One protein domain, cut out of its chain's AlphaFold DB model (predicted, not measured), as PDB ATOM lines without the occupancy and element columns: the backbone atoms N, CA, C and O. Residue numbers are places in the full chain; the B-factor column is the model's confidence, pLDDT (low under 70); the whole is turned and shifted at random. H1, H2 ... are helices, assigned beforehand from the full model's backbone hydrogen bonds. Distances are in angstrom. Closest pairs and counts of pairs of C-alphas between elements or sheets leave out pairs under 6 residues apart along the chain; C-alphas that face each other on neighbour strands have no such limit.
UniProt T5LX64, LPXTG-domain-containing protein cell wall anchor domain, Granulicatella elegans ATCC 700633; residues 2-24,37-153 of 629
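Overview. This is residues 2 to 24 and 37 to 153 of the 629 residues of the protein "LPXTG-domain-containing protein cell wall anchor domain" of Granulicatella elegans ATCC 700633 (UniProt T5LX64). A hairpin of two long helices, H3 and H4, and one very long helix, H5, spread from one end as a V, with H2 packed in the opening between them. Together they make a four-helix bundle of H2, H3, H4 and H5, up and down, each helix running against the one before it in the chain; residues 130 to 153, of which 130 to 151 belong to H5, stick out of this body as an arm, and the short H1 precedes H2 on the side of the V's open end. The printed part has 140 residues with five named helices, H1 to H5 in order, and no named strand; its class is all helix. It is only just loose, close to extended, with a radius of gyration of the C-alphas of 21.3 A and spans of 84 by 30 by 24 A, the arm adding much of the length.

Arrangement. Going along the printed part, look for H1 at residues 3 to 6, H2 at 8 to 20, H3 at 38 to 68, H4 at 73 to 99 and H5 at 104 to 151. H1 and H2 meet only through their link. H1 only just touches H4, with 3 pairs of C-alphas within 8 A, the closest those of Lys 4 and Thr 79, 5.8 A apart. H1 also only just touches H5, again with 3 pairs, the closest C-alphas being those of Leu 6 and Glu 122 at 6.3 A. H1 and H3 are apart. From H2, look to H5: they touch, closest at the C-alphas of Ala 13 and Ala 115, 4.5 A, at a shallow tilt of 25 degrees, opposite ways. H2 touches H3 with residues 47 to 58 of H3 alone, closest at the C-alphas of Ala 19 and Phe 51, 5.0 A; the tilt of 36 degrees is only just steep. H3 and H4 form a helical hairpin at a shallow tilt of 6 degrees, closest at the C-alphas of Ala 66 and Ala 73, 4.3 A. H4 and H5, also a helical hairpin, only just touch, with 3 pairs, closest at the C-alphas of Ile 94 and Thr 107, 7.3 A. In H2 every O i to N i+4 pair is within hydrogen-bond range; in H3 26 of 27 are, in H4 22 of 23 and in H5 41 of 44, while H1 is too short for such a pair.

Along the chain. Find C-alpha 3 at (-17.914, 5.689, 202.788), where H1 begins and runs to residue 6. H2, residues 8 to 20, measures 18.4 A from first to last C-alpha. H3, residues 38 to 68, begins at C-alpha 38, (-25.549, 8.471, 160.127), and measures 45.3 A; H4, residues 73 to 99, measures 38.9 A. H5, residues 104 to 151, runs 69.5 A to C-alpha 151 at (-4.944, 0.829, 237.784).

Size, cuts and confidence. The C-alphas of Ala 38 and Lys 153, the two farthest apart, are 84.3 A apart. Residues 25 to 36 are not printed, and C-alphas 24 and 37 are 19.8 A apart across this cut, which lies in the link from H2 to H3. The links printed whole, H1 to H2, H3 to H4 and H4 to H5, are tight. Mean pLDDT of the printed part is 78.5; look for values under 70 at residues 2 to 14, 16 to 24, 37, and 71 to 72.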
ATOM      1  N   LYS A   2     -15.564   9.003 204.485       40.12
ATOM      2  CA  LYS A   2     -15.036   8.239 203.329       40.12
ATOM      3  C   LYS A   2     -16.023   7.279 202.645       40.12
ATOM      4  O   LYS A   2     -16.041   7.237 201.422       40.12
ATOM      5  N   ASN A   3     -16.911   6.598 203.381       42.28
ATOM      6  CA  ASN A   3     -17.914   5.689 202.788       42.28
ATOM      7  C   ASN A   3     -18.759   6.328 201.680       42.28
ATOM      8  O   ASN A   3     -19.139   5.666 200.721       42.28
ATOM      9  N   LYS A   4     -19.056   7.628 201.777       45.91
ATOM     10  CA  LYS A   4     -19.821   8.320 200.731       45.91
ATOM     11  C   LYS A   4     -19.013   8.518 199.447       45.91
ATOM     12  O   LYS A   4     -19.628   8.714 198.406       45.91
ATOM     13  N   PHE A   5     -17.684   8.460 199.503       42.94
ATOM     14  CA  PHE A   5     -16.823   8.392 198.323       42.94
ATOM     15  C   PHE A   5     -16.743   6.953 197.802       42.94
ATOM     16  O   PHE A   5     -17.185   6.753 196.682       42.94
ATOM     17  N   LEU A   6     -16.391   5.964 198.636       49.09
ATOM     18  CA  LEU A   6     -16.325   4.529 198.274       49.09
ATOM     19  C   LEU A   6     -17.641   3.892 197.764       49.09
ATOM     20  O   LEU A   6     -17.631   2.816 197.179       49.09
ATOM     21  N   ILE A   7     -18.802   4.509 198.019       53.88
ATOM     22  CA  ILE A   7     -20.094   4.076 197.442       53.88
ATOM     23  C   ILE A   7     -20.475   4.947 196.226       53.88
ATOM     24  O   ILE A   7     -21.248   4.510 195.375       53.88
ATOM     25  N   THR A   8     -19.942   6.172 196.108       54.50
ATOM     26  CA  THR A   8     -20.150   6.998 194.904       54.50
ATOM     27  C   THR A   8     -19.238   6.541 193.769       54.50
ATOM     28  O   THR A   8     -19.750   6.367 192.670       54.50
ATOM     29  N   GLY A   9     -17.947   6.308 194.032       58.31
ATOM     30  CA  GLY A   9     -16.967   5.837 193.052       58.31
ATOM     31  C   GLY A   9     -17.344   4.468 192.495       58.31
ATOM     32  O   GLY A   9     -17.442   4.314 191.285       58.31
ATOM     33  N   LEU A  10     -17.742   3.525 193.354       57.94
ATOM     34  CA  LEU A  10     -18.184   2.197 192.928       57.94
ATOM     35  C   LEU A  10     -19.416   2.293 192.028       57.94
ATOM     36  O   LEU A  10     -19.576   1.522 191.077       57.94
ATOM     37  N   ALA A  11     -20.278   3.276 192.297       61.19
ATOM     38  CA  ALA A  11     -21.424   3.587 191.466       61.19
ATOM     39  C   ALA A  11     -21.043   4.291 190.147       61.19
ATOM     40  O   ALA A  11     -21.682   3.988 189.141       61.19
ATOM     41  N   THR A  12     -20.023   5.161 190.084       63.69
ATOM     42  CA  THR A  12     -19.511   5.714 188.812       63.69
ATOM     43  C   THR A  12     -18.730   4.682 187.999       63.69
ATOM     44  O   THR A  12     -19.050   4.505 186.826       63.69
ATOM     45  N   ALA A  13     -17.828   3.910 188.605       63.38
ATOM     46  CA  ALA A  13     -17.080   2.835 187.956       63.38
ATOM     47  C   ALA A  13     -18.023   1.762 187.388       63.38
ATOM     48  O   ALA A  13     -17.901   1.372 186.224       63.38
ATOM     49  N   THR A  14     -19.042   1.345 188.154       66.19
ATOM     50  CA  THR A  14     -20.086   0.421 187.670       66.19
ATOM     51  C   THR A  14     -20.902   1.032 186.529       66.19
ATOM     52  O   THR A  14     -21.184   0.352 185.540       66.19
ATOM     53  N   LEU A  15     -21.275   2.312 186.624       71.00
ATOM     54  CA  LEU A  15     -22.036   3.030 185.596       71.00
ATOM     55  C   LEU A  15     -21.239   3.146 184.286       71.00
ATOM     56  O   LEU A  15     -21.772   2.852 183.218       71.00
ATOM     57  N   LEU A  16     -19.958   3.511 184.363       67.88
ATOM     58  CA  LEU A  16     -19.044   3.614 183.225       67.88
ATOM     59  C   LEU A  16     -18.777   2.233 182.601       67.88
ATOM     60  O   LEU A  16     -18.975   2.048 181.399       67.88
ATOM     61  N   SER A  17     -18.445   1.231 183.418       64.75
ATOM     62  CA  SER A  17     -18.209  -0.152 182.977       64.75
ATOM     63  C   SER A  17     -19.439  -0.772 182.294       64.75
ATOM     64  O   SER A  17     -19.334  -1.358 181.214       64.75
ATOM     65  N   THR A  18     -20.643  -0.582 182.846       64.69
ATOM     66  CA  THR A  18     -21.888  -1.088 182.229       64.69
ATOM     67  C   THR A  18     -22.317  -0.306 180.982       64.69
ATOM     68  O   THR A  18     -22.917  -0.897 180.077       64.69
ATOM     69  N   ALA A  19     -21.969   0.982 180.881       61.56
ATOM     70  CA  ALA A  19     -22.157   1.766 179.661       61.56
ATOM     71  C   ALA A  19     -21.240   1.304 178.510       61.56
ATOM     72  O   ALA A  19     -21.674   1.336 177.360       61.56
ATOM     73  N   ALA A  20     -20.023   0.826 178.807       58.81
ATOM     74  CA  ALA A  20     -19.113   0.241 177.815       58.81
ATOM     75  C   ALA A  20     -19.502  -1.202 177.426       58.81
ATOM     76  O   ALA A  20     -19.617  -1.529 176.249       58.81
ATOM     77  N   LEU A  21     -19.795  -2.075 178.399       51.22
ATOM     78  CA  LEU A  21     -20.032  -3.515 178.178       51.22
ATOM     79  C   LEU A  21     -21.255  -3.877 177.305       51.22
ATOM     80  O   LEU A  21     -21.501  -5.060 177.050       51.22
ATOM     81  N   THR A  22     -22.049  -2.904 176.852       55.69
ATOM     82  CA  THR A  22     -23.326  -3.132 176.161       55.69
ATOM     83  C   THR A  22     -23.260  -3.179 174.623       55.69
ATOM     84  O   THR A  22     -24.254  -3.588 174.024       55.69
ATOM     85  N   GLN A  23     -22.123  -2.879 173.966       52.72
ATOM     86  CA  GLN A  23     -22.003  -2.848 172.486       52.72
ATOM     87  C   GLN A  23     -20.975  -3.823 171.852       52.72
ATOM     88  O   GLN A  23     -20.219  -3.473 170.947       52.72
ATOM     89  N   LEU A  24     -21.006  -5.115 172.201       41.16
ATOM     90  CA  LEU A  24     -20.222  -6.135 171.477       41.16
ATOM     91  C   LEU A  24     -20.763  -6.414 170.050       41.16
ATOM     92  O   LEU A  24     -21.481  -7.387 169.807       41.16
ATOM     93  N   SER A  37     -20.992  10.229 160.313       69.19
ATOM     94  CA  SER A  37     -21.919   9.498 159.446       69.19
ATOM     95  C   SER A  37     -23.225   9.214 160.201       69.19
ATOM     96  O   SER A  37     -23.282   9.294 161.428       69.19
ATOM     97  N   ALA A  38     -24.293   8.861 159.480       77.38
ATOM     98  CA  ALA A  38     -25.549   8.471 160.127       77.38
ATOM     99  C   ALA A  38     -25.385   7.235 161.037       77.38
ATOM    100  O   ALA A  38     -26.119   7.095 162.008       77.38
ATOM    101  N   GLU A  39     -24.408   6.373 160.738       78.50
ATOM    102  CA  GLU A  39     -24.047   5.196 161.535       78.50
ATOM    103  C   GLU A  39     -23.208   5.588 162.761       78.50
ATOM    104  O   GLU A  39     -23.504   5.156 163.871       78.50
ATOM    105  N   GLU A  40     -22.217   6.469 162.592       82.62
ATOM    106  CA  GLU A  40     -21.369   6.948 163.692       82.62
ATOM    107  C   GLU A  40     -22.177   7.754 164.711       82.62
ATOM    108  O   GLU A  40     -22.048   7.547 165.915       82.62
ATOM    109  N   LYS A  41     -23.085   8.622 164.242       82.75
ATOM    110  CA  LYS A  41     -23.995   9.326 165.146       82.75
ATOM    111  C   LYS A  41     -24.930   8.357 165.882       82.75
ATOM    112  O   LYS A  41     -25.200   8.579 167.057       82.75
ATOM    113  N   ALA A  42     -25.401   7.287 165.236       84.06
ATOM    114  CA  ALA A  42     -26.230   6.295 165.917       84.06
ATOM    115  C   ALA A  42     -25.470   5.628 167.078       84.06
ATOM    116  O   ALA A  42     -26.029   5.538 168.167       84.06
ATOM    117  N   LYS A  43     -24.186   5.276 166.898       82.50
ATOM    118  CA  LYS A  43     -23.328   4.802 168.003       82.50
ATOM    119  C   LYS A  43     -23.181   5.844 169.125       82.50
ATOM    120  O   LYS A  43     -23.307   5.508 170.296       82.50
ATOM    121  N   GLN A  44     -22.936   7.115 168.784       84.06
ATOM    122  CA  GLN A  44     -22.806   8.203 169.772       84.06
ATOM    123  C   GLN A  44     -24.094   8.402 170.596       84.06
ATOM    124  O   GLN A  44     -24.035   8.535 171.821       84.06
ATOM    125  N   ASP A  45     -25.258   8.398 169.938       85.19
ATOM    126  CA  ASP A  45     -26.566   8.488 170.599       85.19
ATOM    127  C   ASP A  45     -26.849   7.223 171.460       85.19
ATOM    128  O   ASP A  45     -27.476   7.328 172.515       85.19
ATOM    129  N   GLU A  46     -26.348   6.043 171.064       84.56
ATOM    130  CA  GLU A  46     -26.484   4.772 171.803       84.56
ATOM    131  C   GLU A  46     -25.615   4.722 173.075       84.56
ATOM    132  O   GLU A  46     -26.127   4.361 174.134       84.56
ATOM    133  N   ILE A  47     -24.358   5.189 173.031       82.12
ATOM    134  CA  ILE A  47     -23.498   5.331 174.227       82.12
ATOM    135  C   ILE A  47     -24.169   6.224 175.284       82.12
ATOM    136  O   ILE A  47     -24.191   5.884 176.469       82.12
ATOM    137  N   LEU A  48     -24.772   7.346 174.873       85.50
ATOM    138  CA  LEU A  48     -25.485   8.243 175.791       85.50
ATOM    139  C   LEU A  48     -26.742   7.596 176.393       85.50
ATOM    140  O   LEU A  48     -27.046   7.834 177.563       85.50
ATOM    141  N   ALA A  49     -27.452   6.769 175.622       84.44
ATOM    142  CA  ALA A  49     -28.603   6.013 176.111       84.44
ATOM    143  C   ALA A  49     -28.193   4.904 177.098       84.44
ATOM    144  O   ALA A  49     -28.872   4.704 178.109       84.44
ATOM    145  N   ASN A  50     -27.068   4.224 176.850       82.31
ATOM    146  CA  ASN A  50     -26.516   3.213 177.753       82.31
ATOM    147  C   ASN A  50     -26.026   3.845 179.066       82.31
ATOM    148  O   ASN A  50     -26.340   3.323 180.133       82.31
ATOM    149  N   PHE A  51     -25.376   5.013 179.010       84.38
ATOM    150  CA  PHE A  51     -24.990   5.799 180.190       84.38
ATOM    151  C   PHE A  51     -26.206   6.224 181.038       84.38
ATOM    152  O   PHE A  51     -26.226   6.007 182.250       84.38
ATOM    153  N   ASP A  52     -27.258   6.778 180.416       86.56
ATOM    154  CA  ASP A  52     -28.497   7.149 181.123       86.56
ATOM    155  C   ASP A  52     -29.192   5.935 181.762       86.56
ATOM    156  O   ASP A  52     -29.723   6.026 182.872       86.56
ATOM    157  N   LYS A  53     -29.182   4.786 181.072       85.44
ATOM    158  CA  LYS A  53     -29.737   3.527 181.579       85.44
ATOM    159  C   LYS A  53     -28.933   2.994 182.766       85.44
ATOM    160  O   LYS A  53     -29.536   2.634 183.774       85.44
ATOM    161  N   ALA A  54     -27.606   2.973 182.665       79.50
ATOM    162  CA  ALA A  54     -26.703   2.538 183.728       79.50
ATOM    163  C   ALA A  54     -26.873   3.391 184.996       79.50
ATOM    164  O   ALA A  54     -27.026   2.853 186.095       79.50
ATOM    165  N   LEU A  55     -26.959   4.718 184.837       85.81
ATOM    166  CA  LEU A  55     -27.255   5.650 185.925       85.81
ATOM    167  C   LEU A  55     -28.601   5.323 186.591       85.81
ATOM    168  O   LEU A  55     -28.675   5.226 187.815       85.81
ATOM    169  N   ALA A  56     -29.658   5.111 185.802       85.75
ATOM    170  CA  ALA A  56     -30.988   4.788 186.320       85.75
ATOM    171  C   ALA A  56     -31.051   3.424 187.037       85.75
ATOM    172  O   ALA A  56     -31.725   3.308 188.062       85.75
ATOM    173  N   GLU A  57     -30.352   2.401 186.538       82.81
ATOM    174  CA  GLU A  57     -30.281   1.078 187.175       82.81
ATOM    175  C   GLU A  57     -29.460   1.123 188.479       82.81
ATOM    176  O   GLU A  57     -29.907   0.578 189.490       82.81
ATOM    177  N   THR A  58     -28.350   1.868 188.508       81.81
ATOM    178  CA  THR A  58     -27.502   2.056 189.704       81.81
ATOM    179  C   THR A  58     -28.217   2.854 190.800       81.81
ATOM    180  O   THR A  58     -28.265   2.421 191.951       81.81
ATOM    181  N   ILE A  59     -28.867   3.974 190.447       88.75
ATOM    182  CA  ILE A  59     -29.719   4.738 191.377       88.75
ATOM    183  C   ILE A  59     -30.816   3.843 191.951       88.75
ATOM    184  O   ILE A  59     -31.065   3.884 193.151       88.75
ATOM    185  N   LYS A  60     -31.470   3.025 191.116       88.88
ATOM    186  CA  LYS A  60     -32.536   2.132 191.574       88.88
ATOM    187  C   LYS A  60     -32.019   1.079 192.560       88.88
ATOM    188  O   LYS A  60     -32.736   0.771 193.503       88.88
ATOM    189  N   GLY A  61     -30.804   0.557 192.369       82.44
ATOM    190  CA  GLY A  61     -30.149  -0.325 193.343       82.44
ATOM    191  C   GLY A  61     -30.031   0.345 194.713       82.44
ATOM    192  O   GLY A  61     -30.605  -0.141 195.683       82.44
ATOM    193  N   LEU A  62     -29.409   1.526 194.758       82.88
ATOM    194  CA  LEU A  62     -29.275   2.343 195.971       82.88
ATOM    195  C   LEU A  62     -30.639   2.728 196.590       82.88
ATOM    196  O   LEU A  62     -30.794   2.753 197.810       82.88
ATOM    197  N   GLU A  63     -31.657   2.999 195.769       87.31
ATOM    198  CA  GLU A  63     -33.021   3.287 196.235       87.31
ATOM    199  C   GLU A  63     -33.758   2.044 196.774       87.31
ATOM    200  O   GLU A  63     -34.754   2.219 197.472       87.31
ATOM    201  N   GLU A  64     -33.337   0.807 196.481       85.69
ATOM    202  CA  GLU A  64     -33.809  -0.408 197.176       85.69
ATOM    203  C   GLU A  64     -32.958  -0.716 198.422       85.69
ATOM    204  O   GLU A  64     -33.520  -1.088 199.450       85.69
ATOM    205  N   GLU A  65     -31.641  -0.485 198.383       78.62
ATOM    206  CA  GLU A  65     -30.730  -0.572 199.540       78.62
ATOM    207  C   GLU A  65     -31.281   0.243 200.727       78.62
ATOM    208  O   GLU A  65     -31.567  -0.297 201.793       78.62
ATOM    209  N   ALA A  66     -31.610   1.517 200.479       83.38
ATOM    210  CA  ALA A  66     -32.200   2.450 201.446       83.38
ATOM    211  C   ALA A  66     -33.644   2.121 201.897       83.38
ATOM    212  O   ALA A  66     -34.234   2.880 202.671       83.38
ATOM    213  N   LYS A  67     -34.255   1.041 201.388       85.06
ATOM    214  CA  LYS A  67     -35.524   0.481 201.899       85.06
ATOM    215  C   LYS A  67     -35.298  -0.754 202.769       85.06
ATOM    216  O   LYS A  67     -36.149  -1.052 203.606       85.06
ATOM    217  N   ASN A  68     -34.199  -1.471 202.543       80.38
ATOM    218  CA  ASN A  68     -33.825  -2.674 203.283       80.38
ATOM    219  C   ASN A  68     -33.023  -2.331 204.549       80.38
ATOM    220  O   ASN A  68     -33.205  -2.998 205.564       80.38
ATOM    221  N   ASP A  69     -32.219  -1.264 204.505       73.94
ATOM    222  CA  ASP A  69     -31.561  -0.645 205.659       73.94
ATOM    223  C   ASP A  69     -32.132   0.773 205.915       73.94
ATOM    224  O   ASP A  69     -31.810   1.719 205.183       73.94
ATOM    225  N   PRO A  70     -32.995   0.944 206.939       77.25
ATOM    226  CA  PRO A  70     -33.532   2.248 207.332       77.25
ATOM    227  C   PRO A  70     -32.502   3.198 207.954       77.25
ATOM    228  O   PRO A  70     -32.677   4.413 207.845       77.25
ATOM    229  N   ASP A  71     -31.457   2.675 208.597       69.00
ATOM    230  CA  ASP A  71     -30.487   3.468 209.357       69.00
ATOM    231  C   ASP A  71     -29.458   4.104 208.403       69.00
ATOM    232  O   ASP A  71     -29.138   5.291 208.518       69.00
ATOM    233  N   SER A  72     -29.054   3.381 207.351       69.31
ATOM    234  CA  SER A  72     -28.256   3.941 206.246       69.31
ATOM    235  C   SER A  72     -29.050   4.845 205.289       69.31
ATOM    236  O   SER A  72     -28.451   5.572 204.489       69.31
ATOM    237  N   ALA A  73     -30.387   4.846 205.342       78.44
ATOM    238  CA  ALA A  73     -31.232   5.462 204.315       78.44
ATOM    239  C   ALA A  73     -30.994   6.972 204.109       78.44
ATOM    240  O   ALA A  73     -31.131   7.465 202.987       78.44
ATOM    241  N   GLU A  74     -30.633   7.727 205.152       78.25
ATOM    242  CA  GLU A  74     -30.314   9.160 205.021       78.25
ATOM    243  C   GLU A  74     -28.943   9.388 204.360       78.25
ATOM    244  O   GLU A  74     -28.783  10.298 203.545       78.25
ATOM    245  N   SER A  75     -27.976   8.505 204.634       72.75
ATOM    246  CA  SER A  75     -26.651   8.507 204.003       72.75
ATOM    247  C   SER A  75     -26.755   8.212 202.503       72.75
ATOM    248  O   SER A  75     -26.227   8.960 201.678       72.75
ATOM    249  N   ILE A  76     -27.523   7.179 202.140       79.75
ATOM    250  CA  ILE A  76     -27.691   6.723 200.754       79.75
ATOM    251  C   ILE A  76     -28.392   7.786 199.884       79.75
ATOM    252  O   ILE A  76     -28.025   7.961 198.722       79.75
ATOM    253  N   LYS A  77     -29.332   8.576 200.433       84.69
ATOM    254  CA  LYS A  77     -29.934   9.728 199.723       84.69
ATOM    255  C   LYS A  77     -28.888  10.766 199.303       84.69
ATOM    256  O   LYS A  77     -28.975  11.301 198.197       84.69
ATOM    257  N   GLU A  78     -27.906  11.048 200.160       81.44
ATOM    258  CA  GLU A  78     -26.819  11.985 199.853       81.44
ATOM    259  C   GLU A  78     -25.883  11.417 198.776       81.44
ATOM    260  O   GLU A  78     -25.539  12.125 197.827       81.44
ATOM    261  N   THR A  79     -25.539  10.128 198.865       80.06
ATOM    262  CA  THR A  79     -24.771   9.397 197.842       80.06
ATOM    263  C   THR A  79     -25.473   9.436 196.480       80.06
ATOM    264  O   THR A  79     -24.870   9.816 195.481       80.06
ATOM    265  N   ILE A  80     -26.782   9.163 196.432       85.56
ATOM    266  CA  ILE A  80     -27.597   9.265 195.210       85.56
ATOM    267  C   ILE A  80     -27.585  10.695 194.640       85.56
ATOM    268  O   ILE A  80     -27.554  10.871 193.419       85.56
ATOM    269  N   ALA A  81     -27.619  11.727 195.488       87.44
ATOM    270  CA  ALA A  81     -27.551  13.121 195.046       87.44
ATOM    271  C   ALA A  81     -26.169  13.484 194.468       87.44
ATOM    272  O   ALA A  81     -26.102  14.174 193.448       87.44
ATOM    273  N   LYS A  82     -25.085  12.977 195.072       83.69
ATOM    274  CA  LYS A  82     -23.709  13.110 194.568       83.69
ATOM    275  C   LYS A  82     -23.534  12.392 193.232       83.69
ATOM    276  O   LYS A  82     -23.194  13.053 192.258       83.69
ATOM    277  N   LEU A  83     -23.899  11.113 193.137       85.12
ATOM    278  CA  LEU A  83     -23.863  10.320 191.900       85.12
ATOM    279  C   LEU A  83     -24.619  11.001 190.742       85.12
ATOM    280  O   LEU A  83     -24.101  11.099 189.632       85.12
ATOM    281  N   LYS A  84     -25.819  11.542 191.003       88.12
ATOM    282  CA  LYS A  84     -26.603  12.307 190.012       88.12
ATOM    283  C   LYS A  84     -25.879  13.580 189.537       88.12
ATOM    284  O   LYS A  84     -26.035  13.959 188.378       88.12
ATOM    285  N   ALA A  85     -25.096  14.234 190.398       87.00
ATOM    286  CA  ALA A  85     -24.293  15.405 190.041       87.00
ATOM    287  C   ALA A  85     -22.969  15.039 189.343       87.00
ATOM    288  O   ALA A  85     -22.547  15.761 188.444       87.00
ATOM    289  N   GLU A  86     -22.334  13.927 189.721       81.94
ATOM    290  CA  GLU A  86     -21.104  13.393 189.123       81.94
ATOM    291  C   GLU A  86     -21.361  12.929 187.683       81.94
ATOM    292  O   GLU A  86     -20.791  13.465 186.732       81.94
ATOM    293  N   ALA A  87     -22.345  12.043 187.497       85.31
ATOM    294  CA  ALA A  87     -22.719  11.514 186.190       85.31
ATOM    295  C   ALA A  87     -23.210  12.607 185.218       85.31
ATOM    296  O   ALA A  87     -23.029  12.490 184.006       85.31
ATOM    297  N   ALA A  88     -23.777  13.709 185.724       88.06
ATOM    298  CA  ALA A  88     -24.127  14.866 184.900       88.06
ATOM    299  C   ALA A  88     -22.892  15.601 184.335       88.06
ATOM    300  O   ALA A  88     -22.952  16.084 183.202       88.06
ATOM    301  N   LYS A  89     -21.771  15.660 185.077       87.31
ATOM    302  CA  LYS A  89     -20.486  16.186 184.572       87.31
ATOM    303  C   LYS A  89     -19.901  15.245 183.520       87.31
ATOM    304  O   LYS A  89     -19.480  15.704 182.461       87.31
ATOM    305  N   GLU A  90     -19.913  13.940 183.786       83.06
ATOM    306  CA  GLU A  90     -19.292  12.957 182.893       83.06
ATOM    307  C   GLU A  90     -20.035  12.851 181.560       83.06
ATOM    308  O   GLU A  90     -19.429  12.931 180.491       83.06
ATOM    309  N   LYS A  91     -21.371  12.851 181.603       86.69
ATOM    310  CA  LYS A  91     -22.201  12.968 180.403       86.69
ATOM    311  C   LYS A  91     -21.925  14.255 179.620       86.69
ATOM    312  O   LYS A  91     -21.927  14.226 178.390       86.69
ATOM    313  N   ALA A  92     -21.671  15.379 180.297       88.31
ATOM    314  CA  ALA A  92     -21.321  16.629 179.625       88.31
ATOM    315  C   ALA A  92     -19.972  16.525 178.890       88.31
ATOM    316  O   ALA A  92     -19.915  16.882 177.715       88.31
ATOM    317  N   LYS A  93     -18.931  15.944 179.511       87.06
ATOM    318  CA  LYS A  93     -17.641  15.661 178.847       87.06
ATOM    319  C   LYS A  93     -17.808  14.760 177.616       87.06
ATOM    320  O   LYS A  93     -17.234  15.049 176.569       87.06
ATOM    321  N   ILE A  94     -18.615  13.696 177.716       84.12
ATOM    322  CA  ILE A  94     -18.917  12.782 176.595       84.12
ATOM    323  C   ILE A  94     -19.569  13.555 175.435       84.12
ATOM    324  O   ILE A  94     -19.120  13.467 174.290       84.12
ATOM    325  N   VAL A  95     -20.580  14.380 175.731       86.94
ATOM    326  CA  VAL A  95     -21.261  15.225 174.736       86.94
ATOM    327  C   VAL A  95     -20.316  16.268 174.126       86.94
ATOM    328  O   VAL A  95     -20.358  16.485 172.913       86.94
ATOM    329  N   GLU A  96     -19.445  16.909 174.906       88.19
ATOM    330  CA  GLU A  96     -18.432  17.837 174.379       88.19
ATOM    331  C   GLU A  96     -17.415  17.121 173.477       88.19
ATOM    332  O   GLU A  96     -17.105  17.625 172.395       88.19
ATOM    333  N   GLY A  97     -16.981  15.910 173.842       83.94
ATOM    334  CA  GLY A  97     -16.124  15.059 173.016       83.94
ATOM    335  C   GLY A  97     -16.749  14.729 171.656       83.94
ATOM    336  O   GLY A  97     -16.114  14.929 170.617       83.94
ATOM    337  N   PHE A  98     -18.013  14.296 171.631       86.44
ATOM    338  CA  PHE A  98     -18.733  14.042 170.377       86.44
ATOM    339  C   PHE A  98     -18.905  15.313 169.530       86.44
ATOM    340  O   PHE A  98     -18.697  15.270 168.315       86.44
ATOM    341  N   ASN A  99     -19.194  16.466 170.148       85.38
ATOM    342  CA  ASN A  99     -19.246  17.756 169.445       85.38
ATOM    343  C   ASN A  99     -17.875  18.198 168.893       85.38
ATOM    344  O   ASN A  99     -17.821  18.870 167.863       85.38
ATOM    345  N   ALA A 100     -16.772  17.792 169.529       86.06
ATOM    346  CA  ALA A 100     -15.407  17.989 169.036       86.06
ATOM    347  C   ALA A 100     -14.992  16.993 167.928       86.06
ATOM    348  O   ALA A 100     -13.900  17.119 167.372       86.06
ATOM    349  N   GLY A 101     -15.851  16.028 167.572       82.06
ATOM    350  CA  GLY A 101     -15.607  15.045 166.510       82.06
ATOM    351  C   GLY A 101     -14.947  13.739 166.968       82.06
ATOM    352  O   GLY A 101     -14.427  13.005 166.129       82.06
ATOM    353  N   LYS A 102     -14.960  13.441 168.273       85.00
ATOM    354  CA  LYS A 102     -14.520  12.154 168.836       85.00
ATOM    355  C   LYS A 102     -15.471  11.027 168.411       85.00
ATOM    356  O   LYS A 102     -16.688  11.221 168.393       85.00
ATOM    357  N   THR A 103     -14.932   9.856 168.077       84.94
ATOM    358  CA  THR A 103     -15.747   8.685 167.714       84.94
ATOM    359  C   THR A 103     -16.351   8.006 168.940       84.94
ATOM    360  O   THR A 103     -15.874   8.176 170.068       84.94
ATOM    361  N   ALA A 104     -17.394   7.214 168.707       79.75
ATOM    362  CA  ALA A 104     -17.971   6.309 169.693       79.75
ATOM    363  C   ALA A 104     -16.904   5.349 170.241       79.75
ATOM    364  O   ALA A 104     -16.607   5.399 171.430       79.75
ATOM    365  N   ASP A 105     -16.229   4.608 169.356       78.00
ATOM    366  CA  ASP A 105     -15.182   3.634 169.691       78.00
ATOM    367  C   ASP A 105     -14.063   4.252 170.564       78.00
ATOM    368  O   ASP A 105     -13.591   3.641 171.519       78.00
ATOM    369  N   ALA A 106     -13.639   5.493 170.284       83.06
ATOM    370  CA  ALA A 106     -12.612   6.184 171.078       83.06
ATOM    371  C   ALA A 106     -13.123   6.676 172.444       83.06
ATOM    372  O   ALA A 106     -12.336   6.933 173.349       83.06
ATOM    373  N   THR A 107     -14.436   6.835 172.595       82.19
ATOM    374  CA  THR A 107     -15.073   7.251 173.850       82.19
ATOM    375  C   THR A 107     -15.376   6.047 174.736       82.19
ATOM    376  O   THR A 107     -15.167   6.125 175.937       82.19
ATOM    377  N   GLU A 108     -15.776   4.924 174.139       78.19
ATOM    378  CA  GLU A 108     -15.928   3.621 174.793       78.19
ATOM    379  C   GLU A 108     -14.612   3.160 175.446       78.19
ATOM    380  O   GLU A 108     -14.606   2.834 176.629       78.19
ATOM    381  N   ASN A 109     -13.481   3.242 174.728       78.38
ATOM    382  CA  ASN A 109     -12.161   2.896 175.279       78.38
ATOM    383  C   ASN A 109     -11.749   3.796 176.463       78.38
ATOM    384  O   ASN A 109     -11.251   3.288 177.462       78.38
ATOM    385  N   GLU A 110     -11.971   5.116 176.389       81.19
ATOM    386  CA  GLU A 110     -11.671   6.016 177.519       81.19
ATOM    387  C   GLU A 110     -12.594   5.766 178.722       81.19
ATOM    388  O   GLU A 110     -12.132   5.806 179.857       81.19
ATOM    389  N   ILE A 111     -13.876   5.456 178.496       77.38
ATOM    390  CA  ILE A 111     -14.810   5.043 179.557       77.38
ATOM    391  C   ILE A 111     -14.332   3.737 180.217       77.38
ATOM    392  O   ILE A 111     -14.396   3.617 181.439       77.38
ATOM    393  N   GLU A 112     -13.812   2.781 179.438       78.12
ATOM    394  CA  GLU A 112     -13.289   1.509 179.953       78.12
ATOM    395  C   GLU A 112     -11.943   1.656 180.694       78.12
ATOM    396  O   GLU A 112     -11.678   0.884 181.613       78.12
ATOM    397  N   GLU A 113     -11.081   2.615 180.327       79.50
ATOM    398  CA  GLU A 113      -9.867   2.927 181.103       79.50
ATOM    399  C   GLU A 113     -10.193   3.691 182.394       79.50
ATOM    400  O   GLU A 113      -9.718   3.286 183.453       79.50
ATOM    401  N   ILE A 114     -11.063   4.710 182.347       77.31
ATOM    402  CA  ILE A 114     -11.482   5.468 183.542       77.31
ATOM    403  C   ILE A 114     -12.167   4.544 184.558       77.31
ATOM    404  O   ILE A 114     -11.827   4.592 185.736       77.31
ATOM    405  N   ALA A 115     -13.063   3.651 184.119       74.00
ATOM    406  CA  ALA A 115     -13.724   2.700 185.016       74.00
ATOM    407  C   ALA A 115     -12.730   1.767 185.737       74.00
ATOM    408  O   ALA A 115     -12.929   1.456 186.908       74.00
ATOM    409  N   LYS A 116     -11.649   1.346 185.064       76.06
ATOM    410  CA  LYS A 116     -10.591   0.509 185.662       76.06
ATOM    411  C   LYS A 116      -9.673   1.295 186.592       76.06
ATOM    412  O   LYS A 116      -9.178   0.723 187.558       76.06
ATOM    413  N   GLU A 117      -9.407   2.566 186.294       77.88
ATOM    414  CA  GLU A 117      -8.629   3.442 187.175       77.88
ATOM    415  C   GLU A 117      -9.422   3.755 188.457       77.88
ATOM    416  O   GLU A 117      -8.874   3.642 189.550       77.88
ATOM    417  N   GLU A 118     -10.726   4.026 188.341       71.38
ATOM    418  CA  GLU A 118     -11.637   4.244 189.472       71.38
ATOM    419  C   GLU A 118     -11.807   2.970 190.329       71.38
ATOM    420  O   GLU A 118     -11.578   3.019 191.538       71.38
ATOM    421  N   GLU A 119     -12.065   1.803 189.715       73.19
ATOM    422  CA  GLU A 119     -12.111   0.498 190.410       73.19
ATOM    423  C   GLU A 119     -10.780   0.170 191.120       73.19
ATOM    424  O   GLU A 119     -10.775  -0.372 192.228       73.19
ATOM    425  N   ALA A 120      -9.636   0.515 190.518       75.38
ATOM    426  CA  ALA A 120      -8.322   0.288 191.119       75.38
ATOM    427  C   ALA A 120      -8.043   1.211 192.317       75.38
ATOM    428  O   ALA A 120      -7.481   0.740 193.309       75.38
ATOM    429  N   VAL A 121      -8.448   2.485 192.248       73.38
ATOM    430  CA  VAL A 121      -8.318   3.450 193.354       73.38
ATOM    431  C   VAL A 121      -9.180   3.029 194.540       73.38
ATOM    432  O   VAL A 121      -8.676   2.961 195.660       73.38
ATOM    433  N   GLU A 122     -10.440   2.649 194.324       70.50
ATOM    434  CA  GLU A 122     -11.291   2.154 195.413       70.50
ATOM    435  C   GLU A 122     -10.786   0.836 195.998       70.50
ATOM    436  O   GLU A 122     -10.810   0.638 197.213       70.50
ATOM    437  N   ALA A 123     -10.251  -0.055 195.159       72.94
ATOM    438  CA  ALA A 123      -9.595  -1.264 195.633       72.94
ATOM    439  C   ALA A 123      -8.303  -0.973 196.423       72.94
ATOM    440  O   ALA A 123      -7.840  -1.868 197.133       72.94
ATOM    441  N   GLU A 124      -7.701   0.215 196.330       76.19
ATOM    442  CA  GLU A 124      -6.591   0.656 197.186       76.19
ATOM    443  C   GLU A 124      -7.106   1.330 198.471       76.19
ATOM    444  O   GLU A 124      -6.705   0.918 199.562       76.19
ATOM    445  N   GLU A 125      -8.072   2.254 198.380       76.25
ATOM    446  CA  GLU A 125      -8.705   2.898 199.544       76.25
ATOM    447  C   GLU A 125      -9.369   1.884 200.492       76.25
ATOM    448  O   GLU A 125      -9.188   1.962 201.709       76.25
ATOM    449  N   ALA A 126     -10.068   0.876 199.958       74.38
ATOM    450  CA  ALA A 126     -10.690  -0.176 200.760       74.38
ATOM    451  C   ALA A 126      -9.657  -1.036 201.514       74.38
ATOM    452  O   ALA A 126      -9.915  -1.444 202.646       74.38
ATOM    453  N   LYS A 127      -8.468  -1.277 200.936       80.19
ATOM    454  CA  LYS A 127      -7.370  -1.959 201.649       80.19
ATOM    455  C   LYS A 127      -6.762  -1.063 202.724       80.19
ATOM    456  O   LYS A 127      -6.467  -1.555 203.808       80.19
ATOM    457  N   ALA A 128      -6.601   0.231 202.445       83.00
ATOM    458  CA  ALA A 128      -6.082   1.189 203.415       83.00
ATOM    459  C   ALA A 128      -7.003   1.312 204.644       83.00
ATOM    460  O   ALA A 128      -6.510   1.323 205.771       83.00
ATOM    461  N   GLU A 129      -8.328   1.322 204.460       81.31
ATOM    462  CA  GLU A 129      -9.276   1.296 205.583       81.31
ATOM    463  C   GLU A 129      -9.293  -0.084 206.284       81.31
ATOM    464  O   GLU A 129      -9.326  -0.125 207.511       81.31
ATOM    465  N   GLU A 130      -9.164  -1.214 205.567       83.69
ATOM    466  CA  GLU A 130      -9.042  -2.556 206.184       83.69
ATOM    467  C   GLU A 130      -7.743  -2.720 207.007       83.69
ATOM    468  O   GLU A 130      -7.699  -3.489 207.970       83.69
ATOM    469  N   GLU A 131      -6.657  -2.036 206.641       87.50
ATOM    470  CA  GLU A 131      -5.425  -1.972 207.441       87.50
ATOM    471  C   GLU A 131      -5.578  -1.013 208.633       87.50
ATOM    472  O   GLU A 131      -5.247  -1.395 209.758       87.50
ATOM    473  N   ALA A 132      -6.186   0.162 208.438       87.62
ATOM    474  CA  ALA A 132      -6.464   1.117 209.513       87.62
ATOM    475  C   ALA A 132      -7.413   0.549 210.589       87.62
ATOM    476  O   ALA A 132      -7.172   0.737 211.780       87.62
ATOM    477  N   GLN A 133      -8.445  -0.212 210.207       89.50
ATOM    478  CA  GLN A 133      -9.340  -0.910 211.143       89.50
ATOM    479  C   GLN A 133      -8.585  -1.928 212.021       89.50
ATOM    480  O   GLN A 133      -8.877  -2.065 213.212       89.50
ATOM    481  N   LYS A 134      -7.582  -2.628 211.470       90.31
ATOM    482  CA  LYS A 134      -6.739  -3.569 212.234       90.31
ATOM    483  C   LYS A 134      -5.790  -2.837 213.181       90.31
ATOM    484  O   LYS A 134      -5.623  -3.274 214.318       90.31
ATOM    485  N   GLU A 135      -5.188  -1.736 212.732       91.38
ATOM    486  CA  GLU A 135      -4.329  -0.895 213.573       91.38
ATOM    487  C   GLU A 135      -5.125  -0.260 214.726       91.38
ATOM    488  O   GLU A 135      -4.686  -0.317 215.874       91.38
ATOM    489  N   PHE A 136      -6.340   0.230 214.462       91.75
ATOM    490  CA  PHE A 136      -7.269   0.721 215.482       91.75
ATOM    491  C   PHE A 136      -7.569  -0.342 216.553       91.75
ATOM    492  O   PHE A 136      -7.432  -0.065 217.744       91.75
ATOM    493  N   LEU A 137      -7.921  -1.578 216.167       92.31
ATOM    494  CA  LEU A 137      -8.217  -2.647 217.137       92.31
ATOM    495  C   LEU A 137      -6.981  -3.056 217.956       92.31
ATOM    496  O   LEU A 137      -7.108  -3.345 219.146       92.31
ATOM    497  N   ALA A 138      -5.789  -3.040 217.354       91.50
ATOM    498  CA  ALA A 138      -4.536  -3.286 218.067       91.50
ATOM    499  C   ALA A 138      -4.197  -2.151 219.056       91.50
ATOM    500  O   ALA A 138      -3.743  -2.416 220.173       91.50
ATOM    501  N   ASN A 139      -4.460  -0.896 218.682       89.75
ATOM    502  CA  ASN A 139      -4.302   0.261 219.563       89.75
ATOM    503  C   ASN A 139      -5.335   0.264 220.703       89.75
ATOM    504  O   ASN A 139      -4.983   0.619 221.826       89.75
ATOM    505  N   PHE A 140      -6.560  -0.211 220.462       90.12
ATOM    506  CA  PHE A 140      -7.590  -0.417 221.487       90.12
ATOM    507  C   PHE A 140      -7.179  -1.477 222.518       90.12
ATOM    508  O   PHE A 140      -7.207  -1.204 223.720       90.12
ATOM    509  N   ASP A 141      -6.732  -2.657 222.068       91.69
ATOM    510  CA  ASP A 141      -6.224  -3.711 222.961       91.69
ATOM    511  C   ASP A 141      -5.044  -3.204 223.806       91.69
ATOM    512  O   ASP A 141      -4.995  -3.422 225.018       91.69
ATOM    513  N   LYS A 142      -4.117  -2.465 223.185       89.69
ATOM    514  CA  LYS A 142      -2.969  -1.873 223.876       89.69
ATOM    515  C   LYS A 142      -3.386  -0.815 224.903       89.69
ATOM    516  O   LYS A 142      -2.894  -0.843 226.028       89.69
ATOM    517  N   ALA A 143      -4.301   0.089 224.553       86.88
ATOM    518  CA  ALA A 143      -4.806   1.103 225.477       86.88
ATOM    519  C   ALA A 143      -5.491   0.465 226.697       86.88
ATOM    520  O   ALA A 143      -5.365   0.978 227.809       86.88
ATOM    521  N   LEU A 144      -6.167  -0.677 226.514       89.31
ATOM    522  CA  LEU A 144      -6.734  -1.469 227.605       89.31
ATOM    523  C   LEU A 144      -5.640  -2.094 228.491       89.31
ATOM    524  O   LEU A 144      -5.754  -2.050 229.718       89.31
ATOM    525  N   GLU A 145      -4.565  -2.643 227.911       90.19
ATOM    526  CA  GLU A 145      -3.422  -3.148 228.689       90.19
ATOM    527  C   GLU A 145      -2.728  -2.040 229.497       90.19
ATOM    528  O   GLU A 145      -2.489  -2.227 230.694       90.19
ATOM    529  N   ASP A 146      -2.461  -0.882 228.885       86.69
ATOM    530  CA  ASP A 146      -1.829   0.271 229.538       86.69
ATOM    531  C   ASP A 146      -2.716   0.835 230.671       86.69
ATOM    532  O   ASP A 146      -2.222   1.093 231.773       86.69
ATOM    533  N   ALA A 147      -4.036   0.914 230.464       87.44
ATOM    534  CA  ALA A 147      -5.021   1.304 231.478       87.44
ATOM    535  C   ALA A 147      -5.086   0.336 232.670       87.44
ATOM    536  O   ALA A 147      -5.053   0.750 233.832       87.44
ATOM    537  N   ILE A 148      -5.108  -0.975 232.407       88.12
ATOM    538  CA  ILE A 148      -5.036  -2.005 233.454       88.12
ATOM    539  C   ILE A 148      -3.685  -1.936 234.182       88.12
ATOM    540  O   ILE A 148      -3.618  -2.175 235.391       88.12
ATOM    541  N   ALA A 149      -2.601  -1.609 233.476       88.50
ATOM    542  CA  ALA A 149      -1.288  -1.401 234.071       88.50
ATOM    543  C   ALA A 149      -1.194  -0.095 234.875       88.50
ATOM    544  O   ALA A 149      -0.335  -0.005 235.745       88.50
ATOM    545  N   GLU A 150      -2.028   0.916 234.620       86.44
ATOM    546  CA  GLU A 150      -2.145   2.120 235.453       86.44
ATOM    547  C   GLU A 150      -2.974   1.870 236.717       86.44
ATOM    548  O   GLU A 150      -2.478   2.140 237.809       86.44
ATOM    549  N   LEU A 151      -4.146   1.230 236.612       85.75
ATOM    550  CA  LEU A 151      -4.944   0.829 237.784       85.75
ATOM    551  C   LEU A 151      -4.136  -0.041 238.768       85.75
ATOM    552  O   LEU A 151      -4.202   0.161 239.977       85.75
ATOM    553  N   LYS A 152      -3.287  -0.947 238.263       87.50
ATOM    554  CA  LYS A 152      -2.372  -1.774 239.080       87.50
ATOM    555  C   LYS A 152      -1.223  -1.015 239.763       87.50
ATOM    556  O   LYS A 152      -0.517  -1.624 240.565       87.50
ATOM    557  N   LYS A 153      -0.985   0.260 239.436       86.75
ATOM    558  CA  LYS A 153       0.018   1.120 240.102       86.75
ATOM    559  C   LYS A 153      -0.586   1.954 241.236       86.75
ATOM    560  O   LYS A 153       0.158   2.688 241.882       86.75
TER     561      LYS A 153